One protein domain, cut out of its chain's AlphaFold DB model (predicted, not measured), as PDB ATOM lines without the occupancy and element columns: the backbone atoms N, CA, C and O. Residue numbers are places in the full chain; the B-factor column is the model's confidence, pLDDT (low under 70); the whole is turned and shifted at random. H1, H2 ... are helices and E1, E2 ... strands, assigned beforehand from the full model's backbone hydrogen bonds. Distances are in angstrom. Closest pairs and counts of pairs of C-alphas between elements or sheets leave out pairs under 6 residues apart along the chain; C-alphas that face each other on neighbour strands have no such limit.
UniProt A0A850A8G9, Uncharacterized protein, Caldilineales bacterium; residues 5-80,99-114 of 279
ATOM      1  N   ASP A   5      28.704 -55.399 -25.443       91.38
ATOM      2  CA  ASP A   5      27.930 -54.870 -24.311       91.38
ATOM      3  C   ASP A   5      26.976 -53.746 -24.728       91.38
ATOM      4  O   ASP A   5      25.844 -53.656 -24.254       91.38
ATOM      5  N   ARG A   6      27.409 -52.888 -25.658       92.00
ATOM      6  CA  ARG A   6      26.578 -51.802 -26.189       92.00
ATOM      7  C   ARG A   6      25.452 -52.331 -27.074       92.00
ATOM      8  O   ARG A   6      24.346 -51.801 -27.023       92.00
ATOM      9  N   GLN A   7      25.711 -53.385 -27.846       93.44
ATOM     10  CA  GLN A   7      24.673 -54.071 -28.620       93.44
ATOM     11  C   GLN A   7      23.654 -54.752 -27.700       93.44
ATOM     12  O   GLN A   7      22.451 -54.655 -27.940       93.44
ATOM     13  N   LEU A   8      24.120 -55.377 -26.613       93.12
ATOM     14  CA  LEU A   8      23.257 -55.977 -25.601       93.12
ATOM     15  C   LEU A   8      22.375 -54.926 -24.916       93.12
ATOM     16  O   LEU A   8      21.168 -55.128 -24.803       93.12
ATOM     17  N   LEU A   9      22.946 -53.778 -24.535       93.44
ATOM     18  CA  LEU A   9      22.197 -52.650 -23.981       93.44
ATOM     19  C   LEU A   9      21.124 -52.146 -24.959       93.44
ATOM     20  O   LEU A   9      19.976 -51.952 -24.564       93.44
ATOM     21  N   ALA A  10      21.472 -51.959 -26.235       94.75
ATOM     22  CA  ALA A  10      20.518 -51.532 -27.255       94.75
ATOM     23  C   ALA A  10      19.368 -52.539 -27.420       94.75
ATOM     24  O   ALA A  10      18.200 -52.146 -27.480       94.75
ATOM     25  N   ALA A  11      19.686 -53.836 -27.445       95.06
ATOM     26  CA  ALA A  11      18.695 -54.903 -27.514       95.06
ATOM     27  C   ALA A  11      17.790 -54.929 -26.272       95.06
ATOM     28  O   ALA A  11      16.574 -55.060 -26.408       95.06
ATOM     29  N   TRP A  12      18.356 -54.750 -25.075       95.56
ATOM     30  CA  TRP A  12      17.604 -54.693 -23.820       95.56
ATOM     31  C   TRP A  12      16.640 -53.501 -23.785       95.56
ATOM     32  O   TRP A  12      15.456 -53.678 -23.504       95.56
ATOM     33  N   LEU A  13      17.104 -52.305 -24.166       96.12
ATOM     34  CA  LEU A  13      16.283 -51.089 -24.199       96.12
ATOM     35  C   LEU A  13      15.100 -51.210 -25.172       96.12
ATOM     36  O   LEU A  13      13.990 -50.803 -24.836       96.12
ATOM     37  N   ARG A  14      15.315 -51.801 -26.355       96.06
ATOM     38  CA  ARG A  14      14.250 -52.034 -27.353       96.06
ATOM     39  C   ARG A  14      13.278 -53.144 -26.970       96.06
ATOM     40  O   ARG A  14      12.169 -53.185 -27.493       96.06
ATOM     41  N   ALA A  15      13.686 -54.058 -26.095       95.75
ATOM     42  CA  ALA A  15      12.832 -55.146 -25.639       95.75
ATOM     43  C   ALA A  15      11.785 -54.692 -24.604       95.75
ATOM     44  O   ALA A  15      10.848 -55.449 -24.338       95.75
ATOM     45  N   ILE A  16      11.914 -53.477 -24.046       96.19
ATOM     46  CA  ILE A  16      10.920 -52.898 -23.140       96.19
ATOM     47  C   ILE A  16       9.665 -52.494 -23.937       96.19
ATOM     48  O   ILE A  16       9.738 -51.622 -24.810       96.19
ATOM     49  N   PRO A  17       8.489 -53.066 -23.618       95.38
ATOM     50  CA  PRO A  17       7.256 -52.772 -24.338       95.38
ATOM     51  C   PRO A  17       6.777 -51.331 -24.103       95.38
ATOM     52  O   PRO A  17       7.048 -50.720 -23.070       95.38
ATOM     53  N   GLN A  18       6.022 -50.780 -25.057       94.31
ATOM     54  CA  GLN A  18       5.350 -49.484 -24.905       94.31
ATOM     55  C   GLN A  18       4.279 -49.529 -23.794       94.31
ATOM     56  O   GLN A  18       3.728 -50.587 -23.498       94.31
ATOM     57  N   SER A  19       3.912 -48.370 -23.237       92.56
ATOM     58  CA  SER A  19       2.952 -48.227 -22.126       92.56
ATOM     59  C   SER A  19       1.581 -48.886 -22.331       92.56
ATOM     60  O   SER A  19       0.964 -49.329 -21.367       92.56
ATOM     61  N   ARG A  20       1.093 -48.963 -23.575       89.62
ATOM     62  CA  ARG A  20      -0.198 -49.589 -23.930       89.62
ATOM     63  C   ARG A  20      -0.147 -51.120 -24.022       89.62
ATOM     64  O   ARG A  20      -1.186 -51.756 -24.165       89.62
ATOM     65  N   HIS A  21       1.045 -51.711 -23.985       91.56
ATOM     66  CA  HIS A  21       1.235 -53.156 -24.075       91.56
ATOM     67  C   HIS A  21       1.423 -53.775 -22.685       91.56
ATOM     68  O   HIS A  21       1.711 -53.087 -21.698       91.56
ATOM     69  N   ALA A  22       1.237 -55.095 -22.609       93.25
ATOM     70  CA  ALA A  22       1.491 -55.843 -21.387       93.25
ATOM     71  C   ALA A  22       2.962 -55.672 -20.954       93.25
ATOM     72  O   ALA A  22       3.847 -55.691 -21.817       93.25
ATOM     73  N   PRO A  23       3.240 -55.500 -19.647       95.81
ATOM     74  CA  PRO A  23       4.606 -55.526 -19.142       95.81
ATOM     75  C   PRO A  23       5.310 -56.841 -19.489       95.81
ATOM     76  O   PRO A  23       4.673 -57.887 -19.609       95.81
ATOM     77  N   ARG A  24       6.634 -56.781 -19.638       94.75
ATOM     78  CA  ARG A  24       7.492 -57.945 -19.887       94.75
ATOM     79  C   ARG A  24       8.314 -58.254 -18.645       94.75
ATOM     80  O   ARG A  24       8.802 -57.326 -18.004       94.75
ATOM     81  N   LEU A  25       8.490 -59.524 -18.289       94.75
ATOM     82  CA  LEU A  25       9.308 -59.874 -17.127       94.75
ATOM     83  C   LEU A  25      10.769 -59.478 -17.369       94.75
ATOM     84  O   LEU A  25      11.283 -59.624 -18.478       94.75
ATOM     85  N   LEU A  26      11.448 -58.988 -16.327       92.44
ATOM     86  CA  LEU A  26      12.856 -58.577 -16.429       92.44
ATOM     87  C   LEU A  26      13.765 -59.736 -16.859       92.44
ATOM     88  O   LEU A  26      14.670 -59.516 -17.658       92.44
ATOM     89  N   ALA A  27      13.478 -60.953 -16.389       91.50
ATOM     90  CA  ALA A  27      14.211 -62.168 -16.751       91.50
ATOM     91  C   ALA A  27      14.070 -62.547 -18.237       91.50
ATOM     92  O   ALA A  27      14.928 -63.231 -18.789       91.50
ATOM     93  N   ASP A  28      13.021 -62.060 -18.908       92.81
ATOM     94  CA  ASP A  28      12.805 -62.295 -20.337       92.81
ATOM     95  C   ASP A  28      13.542 -61.270 -21.214       92.81
ATOM     96  O   ASP A  28      13.443 -61.333 -22.446       92.81
ATOM     97  N   LEU A  29      14.218 -60.280 -20.615       92.38
ATOM     98  CA  LEU A  29      14.987 -59.276 -21.346       92.38
ATOM     99  C   LEU A  29      16.432 -59.755 -21.618       92.38
ATOM    100  O   LEU A  29      17.016 -60.476 -20.809       92.38
ATOM    101  N   PRO A  30      17.056 -59.337 -22.737       91.56
ATOM    102  CA  PRO A  30      18.431 -59.722 -23.079       91.56
ATOM    103  C   PRO A  30      19.482 -59.344 -22.015       91.56
ATOM    104  O   PRO A  30      19.612 -58.176 -21.682       91.56
ATOM    105  N   GLY A  31      20.323 -60.279 -21.556       82.38
ATOM    106  CA  GLY A  31      21.516 -59.946 -20.744       82.38
ATOM    107  C   GLY A  31      21.475 -60.322 -19.260       82.38
ATOM    108  O   GLY A  31      22.437 -60.047 -18.547       82.38
ATOM    109  N   GLY A  32      20.417 -61.002 -18.809       77.44
ATOM    110  CA  GLY A  32      20.329 -61.597 -17.472       77.44
ATOM    111  C   GLY A  32      19.918 -60.633 -16.351       77.44
ATOM    112  O   GLY A  32      19.892 -59.409 -16.507       77.44
ATOM    113  N   ASP A  33      19.590 -61.212 -15.195       70.75
ATOM    114  CA  ASP A  33      18.779 -60.554 -14.159       70.75
ATOM    115  C   ASP A  33      19.475 -59.390 -13.440       70.75
ATOM    116  O   ASP A  33      18.844 -58.373 -13.143       70.75
ATOM    117  N   VAL A  34      20.778 -59.505 -13.166       64.94
ATOM    118  CA  VAL A  34      21.494 -58.549 -12.299       64.94
ATOM    119  C   VAL A  34      21.746 -57.213 -13.010       64.94
ATOM    120  O   VAL A  34      21.503 -56.150 -12.438       64.94
ATOM    121  N   ILE A  35      22.181 -57.246 -14.276       69.50
ATOM    122  CA  ILE A  35      22.383 -56.030 -15.084       69.50
ATOM    123  C   ILE A  35      21.027 -55.395 -15.422       69.50
ATOM    124  O   ILE A  35      20.878 -54.172 -15.351       69.50
ATOM    125  N   GLY A  36      20.019 -56.224 -15.713       84.06
ATOM    126  CA  GLY A  36      18.663 -55.770 -16.008       84.06
ATOM    127  C   GLY A  36      18.011 -55.010 -14.850       84.06
ATOM    128  O   GLY A  36      17.391 -53.976 -15.085       84.06
ATOM    129  N   GLN A  37      18.178 -55.460 -13.600       88.62
ATOM    130  CA  GLN A  37      17.593 -54.788 -12.431       88.62
ATOM    131  C   GLN A  37      18.194 -53.406 -12.170       88.62
ATOM    132  O   GLN A  37      17.447 -52.445 -11.989       88.62
ATOM    133  N   GLY A  38      19.526 -53.277 -12.184       89.62
ATOM    134  CA  GLY A  38      20.182 -51.983 -11.969       89.62
ATOM    135  C   GLY A  38      19.771 -50.948 -13.021       89.62
ATOM    136  O   GLY A  38      19.430 -49.812 -12.686       89.62
ATOM    137  N   LEU A  39      19.721 -51.360 -14.291       92.06
ATOM    138  CA  LEU A  39      19.289 -50.501 -15.391       92.06
ATOM    139  C   LEU A  39      17.798 -50.147 -15.308       92.06
ATOM    140  O   LEU A  39      17.426 -48.994 -15.531       92.06
ATOM    141  N   ALA A  40      16.945 -51.108 -14.949       94.00
ATOM    142  CA  ALA A  40      15.522 -50.867 -14.753       94.00
ATOM    143  C   ALA A  40      15.270 -49.830 -13.647       94.00
ATOM    144  O   ALA A  40      14.504 -48.893 -13.863       94.00
ATOM    145  N   LEU A  41      15.959 -49.936 -12.503       94.12
ATOM    146  CA  LEU A  41      15.846 -48.972 -11.402       94.12
ATOM    147  C   LEU A  41      16.328 -47.571 -11.800       94.12
ATOM    148  O   LEU A  41      15.678 -46.577 -11.465       94.12
ATOM    149  N   LEU A  42      17.424 -47.474 -12.559       94.94
ATOM    150  CA  LEU A  42      17.895 -46.197 -13.104       94.94
ATOM    151  C   LEU A  42      16.828 -45.551 -14.001       94.94
ATOM    152  O   LEU A  42      16.483 -44.383 -13.820       94.94
ATOM    153  N   LEU A  43      16.263 -46.316 -14.938       95.75
ATOM    154  CA  LEU A  43      15.223 -45.826 -15.846       95.75
ATOM    155  C   LEU A  43      13.922 -45.478 -15.115       95.75
ATOM    156  O   LEU A  43      13.248 -44.522 -15.499       95.75
ATOM    157  N   GLN A  44      13.568 -46.222 -14.066       95.81
ATOM    158  CA  GLN A  44      12.405 -45.926 -13.230       95.81
ATOM    159  C   GLN A  44      12.606 -44.612 -12.470       95.81
ATOM    160  O   GLN A  44      11.688 -43.801 -12.403       95.81
ATOM    161  N   THR A  45      13.821 -44.363 -11.972       93.69
ATOM    162  CA  THR A  45      14.194 -43.097 -11.317       93.69
ATOM    163  C   THR A  45      14.033 -41.905 -12.266       93.69
ATOM    164  O   THR A  45      13.633 -40.824 -11.848       93.69
ATOM    165  N   TRP A  46      14.283 -42.111 -13.561       90.25
ATOM    166  CA  TRP A  46      14.071 -41.109 -14.613       90.25
ATOM    167  C   TRP A  46      12.609 -41.021 -15.089       90.25
ATOM    168  O   TRP A  46      12.301 -40.243 -15.990       90.25
ATOM    169  N   GLY A  47      11.705 -41.835 -14.534       92.00
ATOM    170  CA  GLY A  47      10.302 -41.906 -14.948       92.00
ATOM    171  C   GLY A  47      10.095 -42.476 -16.356       92.00
ATOM    172  O   GLY A  47       9.030 -42.288 -16.945       92.00
ATOM    173  N   ALA A  48      11.096 -43.151 -16.929       95.62
ATOM    174  CA  ALA A  48      11.012 -43.708 -18.278       95.62
ATOM    175  C   ALA A  48      10.248 -45.043 -18.319       95.62
ATOM    176  O   ALA A  48       9.668 -45.406 -19.345       95.62
ATOM    177  N   VAL A  49      10.232 -45.780 -17.209       97.38
ATOM    178  CA  VAL A  49       9.611 -47.105 -17.113       97.38
ATOM    179  C   VAL A  49       8.755 -47.239 -15.861       97.38
ATOM    180  O   VAL A  49       9.040 -46.644 -14.824       97.38
ATOM    181  N   GLU A  50       7.727 -48.069 -15.967       97.12
ATOM    182  CA  GLU A  50       6.965 -48.593 -14.839       97.12
ATOM    183  C   GLU A  50       7.456 -50.007 -14.540       97.12
ATOM    184  O   GLU A  50       7.542 -50.841 -15.446       97.12
ATOM    185  N   ILE A  51       7.754 -50.281 -13.271       95.94
ATOM    186  CA  ILE A  51       8.109 -51.614 -12.784       95.94
ATOM    187  C   ILE A  51       7.011 -52.074 -11.831       95.94
ATOM    188  O   ILE A  51       6.613 -51.348 -10.921       95.94
ATOM    189  N   SER A  52       6.519 -53.289 -12.051       94.94
ATOM    190  CA  SER A  52       5.463 -53.927 -11.266       94.94
ATOM    191  C   SER A  52       5.742 -55.429 -11.134       94.94
ATOM    192  O   SER A  52       6.627 -55.940 -11.824       94.94
ATOM    193  N   PRO A  53       4.970 -56.181 -10.326       94.00
ATOM    194  CA  PRO A  53       5.084 -57.640 -10.293       94.00
ATOM    195  C   PRO A  53       4.855 -58.313 -11.656       94.00
ATOM    196  O   PRO A  53       5.395 -59.384 -11.902       94.00
ATOM    197  N   ALA A  54       4.088 -57.683 -12.554       94.25
ATOM    198  CA  ALA A  54       3.859 -58.178 -13.912       94.25
ATOM    199  C   ALA A  54       5.056 -57.947 -14.856       94.25
ATOM    200  O   ALA A  54       5.062 -58.469 -15.967       94.25
ATOM    201  N   GLY A  55       6.057 -57.165 -14.438       95.38
ATOM    202  CA  GLY A  55       7.244 -56.849 -15.226       95.38
ATOM    203  C   GLY A  55       7.455 -55.351 -15.448       95.38
ATOM    204  O   GLY A  55       6.971 -54.510 -14.685       95.38
ATOM    205  N   ILE A  56       8.192 -55.036 -16.512       96.75
ATOM    206  CA  ILE A  56       8.579 -53.690 -16.937       96.75
ATOM    207  C   ILE A  56       7.885 -53.294 -18.244       96.75
ATOM    208  O   ILE A  56       7.703 -54.110 -19.151       96.75
ATOM    209  N   ARG A  57       7.526 -52.015 -18.360       97.44
ATOM    210  CA  ARG A  57       7.115 -51.357 -19.612       97.44
ATOM    211  C   ARG A  57       7.516 -49.887 -19.589       97.44
ATOM    212  O   ARG A  57       7.785 -49.337 -18.526       97.44
ATOM    213  N   ALA A  58       7.521 -49.229 -20.742       97.31
ATOM    214  CA  ALA A  58       7.671 -47.781 -20.808       97.31
ATOM    215  C   ALA A  58       6.501 -47.088 -20.089       97.31
ATOM    216  O   ALA A  58       5.355 -47.502 -20.243       97.31
ATOM    217  N   ALA A  59       6.771 -46.007 -19.357       96.25
ATOM    218  CA  ALA A  59       5.737 -45.265 -18.625       96.25
ATOM    219  C   ALA A  59       4.781 -44.495 -19.556       96.25
ATOM    220  O   ALA A  59       3.640 -44.198 -19.223       96.25
ATOM    221  N   SER A  60       5.245 -44.154 -20.760       93.56
ATOM    222  CA  SER A  60       4.458 -43.447 -21.769       93.56
ATOM    223  C   SER A  60       5.015 -43.688 -23.174       93.56
ATOM    224  O   SER A  60       6.104 -44.242 -23.347       93.56
ATOM    225  N   GLN A  61       4.297 -43.235 -24.204       90.56
ATOM    226  CA  GLN A  61       4.798 -43.266 -25.580       90.56
ATOM    227  C   GLN A  61       6.074 -42.412 -25.779       90.56
ATOM    228  O   GLN A  61       7.020 -42.931 -26.370       90.56
ATOM    229  N   PRO A  62       6.180 -41.166 -25.267       91.19
ATOM    230  CA  PRO A  62       7.450 -40.437 -25.272       91.19
ATOM    231  C   PRO A  62       8.589 -41.184 -24.570       91.19
ATOM    232  O   PRO A  62       9.705 -41.207 -25.083       91.19
ATOM    233  N   ALA A  63       8.312 -41.838 -23.437       93.75
ATOM    234  CA  ALA A  63       9.325 -42.612 -22.728       93.75
ATOM    235  C   ALA A  63       9.812 -43.820 -23.547       93.75
ATOM    236  O   ALA A  63      11.005 -44.097 -23.591       93.75
ATOM    237  N   HIS A  64       8.918 -44.488 -24.277       95.25
ATOM    238  CA  HIS A  64       9.303 -45.541 -25.214       95.25
ATOM    239  C   HIS A  64      10.250 -45.017 -26.312       95.25
ATOM    240  O   HIS A  64      11.266 -45.644 -26.611       95.25
ATOM    241  N   TYR A  65       9.991 -43.822 -26.857       94.50
ATOM    242  CA  TYR A  65      10.903 -43.197 -27.821       94.50
ATOM    243  C   TYR A  65      12.235 -42.770 -27.204       94.50
ATOM    244  O   TYR A  65      13.265 -42.874 -27.864       94.50
ATOM    245  N   PHE A  66      12.248 -42.361 -25.937       94.81
ATOM    246  CA  PHE A  66      13.486 -42.130 -25.197       94.81
ATOM    247  C   PHE A  66      14.337 -43.402 -25.095       94.81
ATOM    248  O   PHE A  66      15.515 -43.364 -25.443       94.81
ATOM    249  N   LEU A  67      13.743 -44.542 -24.726       96.44
ATOM    250  CA  LEU A  67      14.448 -45.832 -24.680       96.44
ATOM    251  C   LEU A  67      15.029 -46.213 -26.050       96.44
ATOM    252  O   LEU A  67      16.179 -46.639 -26.140       96.44
ATOM    253  N   HIS A  68      14.269 -46.004 -27.129       96.94
ATOM    254  CA  HIS A  68      14.739 -46.269 -28.491       96.94
ATOM    255  C   HIS A  68      15.844 -45.305 -28.946       96.94
ATOM    256  O   HIS A  68      16.764 -45.732 -29.645       96.94
ATOM    257  N   SER A  69      15.791 -44.033 -28.539       95.06
ATOM    258  CA  SER A  69      16.861 -43.064 -28.799       95.06
ATOM    259  C   SER A  69      18.144 -43.455 -28.058       95.06
ATOM    260  O   SER A  69      19.213 -43.505 -28.668       95.06
ATOM    261  N   LEU A  70      18.050 -43.853 -26.782       94.94
ATOM    262  CA  LEU A  70      19.189 -44.392 -26.029       94.94
ATOM    263  C   LEU A  70      19.762 -45.661 -26.671       94.94
ATOM    264  O   LEU A  70      20.981 -45.807 -26.749       94.94
ATOM    265  N   ALA A  71      18.907 -46.560 -27.166       95.69
ATOM    266  CA  ALA A  71      19.343 -47.758 -27.875       95.69
ATOM    267  C   ALA A  71      20.115 -47.410 -29.158       95.69
ATOM    268  O   ALA A  71      21.183 -47.966 -29.401       95.69
ATOM    269  N   ALA A  72      19.617 -46.452 -29.948       95.19
ATOM    270  CA  ALA A  72      20.315 -45.970 -31.140       95.19
ATOM    271  C   ALA A  72      21.678 -45.345 -30.786       95.19
ATOM    272  O   ALA A  72      22.680 -45.609 -31.448       95.19
ATOM    273  N   TRP A  73      21.750 -44.583 -29.693       93.88
ATOM    274  CA  TRP A  73      23.007 -44.039 -29.177       93.88
ATOM    275  C   TRP A  73      23.982 -45.113 -28.693       93.88
ATOM    276  O   TRP A  73      25.190 -44.994 -28.909       93.88
ATOM    277  N   ALA A  74      23.490 -46.181 -28.066       93.25
ATOM    278  CA  ALA A  74      24.324 -47.310 -27.679       93.25
ATOM    279  C   ALA A  74      24.972 -47.968 -28.913       93.25
ATOM    280  O   ALA A  74      26.131 -48.361 -28.850       93.25
ATOM    281  N   GLU A  75      24.307 -48.001 -30.063       93.12
ATOM    282  CA  GLU A  75      24.864 -48.580 -31.295       93.12
ATOM    283  C   GLU A  75      25.840 -47.661 -32.039       93.12
ATOM    284  O   GLU A  75      26.709 -48.139 -32.776       93.12
ATOM    285  N   MET A  76      25.735 -46.350 -31.834       90.50
ATOM    286  CA  MET A  76      26.647 -45.381 -32.433       90.50
ATOM    287  C   MET A  76      27.994 -45.337 -31.699       90.50
ATOM    288  O   MET A  76      28.048 -45.475 -30.477       90.50
ATOM    289  N   PRO A  77      29.121 -45.129 -32.400       83.69
ATOM    290  CA  PRO A  77      30.401 -44.901 -31.745       83.69
ATOM    291  C   PRO A  77      30.402 -43.561 -30.990       83.69
ATOM    292  O   PRO A  77      29.814 -42.577 -31.431       83.69
ATOM    293  N   GLY A  78      31.104 -43.513 -29.856       82.69
ATOM    294  CA  GLY A  78      31.245 -42.300 -29.044       82.69
ATOM    295  C   GLY A  78      30.309 -42.233 -27.835       82.69
ATOM    296  O   GLY A  78      29.677 -43.222 -27.446       82.69
ATOM    297  N   ARG A  79      30.296 -41.067 -27.188       81.62
ATOM    298  CA  ARG A  79      29.522 -40.768 -25.973       81.62
ATOM    299  C   ARG A  79      28.438 -39.753 -26.308       81.62
ATOM    300  O   ARG A  79      28.696 -38.870 -27.117       81.62
ATOM    301  N   VAL A  80      27.272 -39.847 -25.670       82.38
ATOM    302  CA  VAL A  80      26.227 -38.813 -25.792       82.38
ATOM    303  C   VAL A  80      26.783 -37.478 -25.285       82.38
ATOM    304  O   VAL A  80      26.877 -36.518 -26.043       82.38
ATOM    305  N   GLY A  99       9.860 -35.063 -20.967       76.69
ATOM    306  CA  GLY A  99      10.501 -36.204 -21.635       76.69
ATOM    307  C   GLY A  99      10.611 -36.035 -23.157       76.69
ATOM    308  O   GLY A  99      11.607 -36.433 -23.748       76.69
ATOM    309  N   VAL A 100       9.645 -35.359 -23.791       81.62
ATOM    310  CA  VAL A 100       9.684 -35.026 -25.230       81.62
ATOM    311  C   VAL A 100      10.875 -34.127 -25.580       81.62
ATOM    312  O   VAL A 100      11.526 -34.359 -26.598       81.62
ATOM    313  N   SER A 101      11.200 -33.144 -24.735       81.00
ATOM    314  CA  SER A 101      12.357 -32.262 -24.930       81.00
ATOM    315  C   SER A 101      13.667 -33.043 -24.852       81.00
ATOM    316  O   SER A 101      14.548 -32.832 -25.678       81.00
ATOM    317  N   LEU A 102      13.773 -34.005 -23.925       84.94
ATOM    318  CA  LEU A 102      14.941 -34.886 -23.831       84.94
ATOM    319  C   LEU A 102      15.121 -35.729 -25.100       84.94
ATOM    320  O   LEU A 102      16.214 -35.764 -25.660       84.94
ATOM    321  N   VAL A 103      14.047 -36.366 -25.586       87.69
ATOM    322  CA  VAL A 103      14.081 -37.129 -26.848       87.69
ATOM    323  C   VAL A 103      14.506 -36.229 -28.004       87.69
ATOM    324  O   VAL A 103      15.372 -36.604 -28.787       87.69
ATOM    325  N   HIS A 104      13.930 -35.029 -28.097       87.88
ATOM    326  CA  HIS A 104      14.262 -34.075 -29.150       87.88
ATOM    327  C   HIS A 104      15.746 -33.692 -29.140       87.88
ATOM    328  O   HIS A 104      16.381 -33.711 -30.191       87.88
ATOM    329  N   LEU A 105      16.307 -33.375 -27.969       88.56
ATOM    330  CA  LEU A 105      17.719 -33.019 -27.827       88.56
ATOM    331  C   LEU A 105      18.638 -34.175 -28.233       88.56
ATOM    332  O   LEU A 105      19.570 -33.964 -29.010       88.56
ATOM    333  N   LEU A 106      18.342 -35.395 -27.771       90.75
ATOM    334  CA  LEU A 106      19.110 -36.588 -28.127       90.75
ATOM    335  C   LEU A 106      19.074 -36.872 -29.626       90.75
ATOM    336  O   LEU A 106      20.111 -37.183 -30.205       90.75
ATOM    337  N   GLU A 107      17.909 -36.760 -30.262       93.75
ATOM    338  CA  GLU A 107      17.758 -37.028 -31.693       93.75
ATOM    339  C   GLU A 107      18.338 -35.907 -32.563       93.75
ATOM    340  O   GLU A 107      18.893 -36.186 -33.625       93.75
ATOM    341  N   ARG A 108      18.273 -34.650 -32.109       91.75
ATOM    342  CA  ARG A 108      18.939 -33.516 -32.765       91.75
ATOM    343  C   ARG A 108      20.454 -33.692 -32.754       91.75
ATOM    344  O   ARG A 108      21.087 -33.518 -33.790       91.75
ATOM    345  N   GLU A 109      21.017 -34.074 -31.612       91.06
ATOM    346  CA  GLU A 109      22.449 -34.359 -31.496       91.06
ATOM    347  C   GLU A 109      22.849 -35.624 -32.269       91.06
ATOM    348  O   GLU A 109      23.923 -35.700 -32.857       91.06
ATOM    349  N   ARG A 110      21.966 -36.622 -32.338       93.25
ATOM    350  CA  ARG A 110      22.209 -37.817 -33.150       93.25
ATOM    351  C   ARG A 110      22.320 -37.464 -34.634       93.25
ATOM    352  O   ARG A 110      23.251 -37.909 -35.296       93.25
ATOM    353  N   LEU A 111      21.409 -36.622 -35.123       92.88
ATOM    354  CA  LEU A 111      21.397 -36.129 -36.502       92.88
ATOM    355  C   LEU A 111      22.553 -35.182 -36.830       92.88
ATOM    356  O   LEU A 111      22.998 -35.158 -37.975       92.88
ATOM    357  N   SER A 112      23.036 -34.393 -35.864       91.69
ATOM    358  CA  SER A 112      24.186 -33.505 -36.089       91.69
ATOM    359  C   SER A 112      25.460 -34.305 -36.377       91.69
ATOM    360  O   SER A 112      26.275 -33.891 -37.201       91.69
ATOM    361  N   ARG A 113      25.609 -35.478 -35.744       91.56
ATOM    362  CA  ARG A 113      26.757 -36.383 -35.922       91.56
ATOM    363  C   ARG A 113      26.585 -37.377 -37.064       91.56
ATOM    364  O   ARG A 113      27.570 -37.742 -37.698       91.56
ATOM    365  N   ASP A 114      25.358 -37.820 -37.309       93.38
ATOM    366  CA  ASP A 114      25.002 -38.705 -38.413       93.38
ATOM    367  C   ASP A 114      23.758 -38.162 -39.137       93.38
ATOM    368  O   ASP A 114      22.630 -38.467 -38.752       93.38
TER     369      ASP A 114
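This is residues 5 to 80 and 99 to 114 of the 279 residues of an uncharacterized protein of Caldilineales bacterium (UniProt A0A850A8G9). Three helices, H1, H3 and H4, lie side by side in a row with H3 in the middle; a small hairpin of two strands, E1 and E2, adjoins the first residues of H3. H2 packs on this hairpin with residues 40 to 44, steeply tilted to H1. The printed part has 92 residues, in the order H1, H2, E1, E2, H3, H4; the two-strand sheet is antiparallel and the class is mostly helix. It is compact, with a radius of gyration of the C-alphas of 12.8 A, yet only just elongated, spanning 40 by 26 by 20 A.

H1, residues 5 to 15, begins at C-alpha 5 (27.930, -54.870, -24.311) and is 15.2 A long. H2, residues 33 to 45, measures 18.3 A. E1 is residues 49 to 52 and E2 residues 55 to 58. H3, residues 61 to 75, measures 21.5 A. H4, residues 99 to 113, measures 21.6 A and ends at C-alpha 113 (26.757, -36.383, -35.922).

H1 and H3 touch, closest at the C-alphas of Ala 10 and Ala 71, 4.0 A apart, with a shallow tilt of 20 degrees, opposite ways. H3 and H4 touch, closest at the C-alphas of Phe 66 and Val 103, 5.3 A, with a shallow tilt of 28 degrees, the same way. H1 and H4 are apart. H1 and H2 are close but not clearly touching, at a steep tilt of 64 degrees. The closest C-alphas of H2 and E1, Leu 43 and Val 49, are 5.9 A apart. In the hairpin E1 and E2, N 50 and O 57 are within hydrogen-bond range at 2.9 A. In H1, H2, H3 and H4 every O i to N i+4 pair is within hydrogen-bond range.

The C-alphas farthest apart, of Pro 53 and Ser 112, are 40.2 A apart. The link from H1 to H2 is long, 17 residues. Residues 81 to 98 are not printed; C-alphas 80 and 99 are 16.5 A apart across the cut. Residues 34 to 35 have pLDDT under 70.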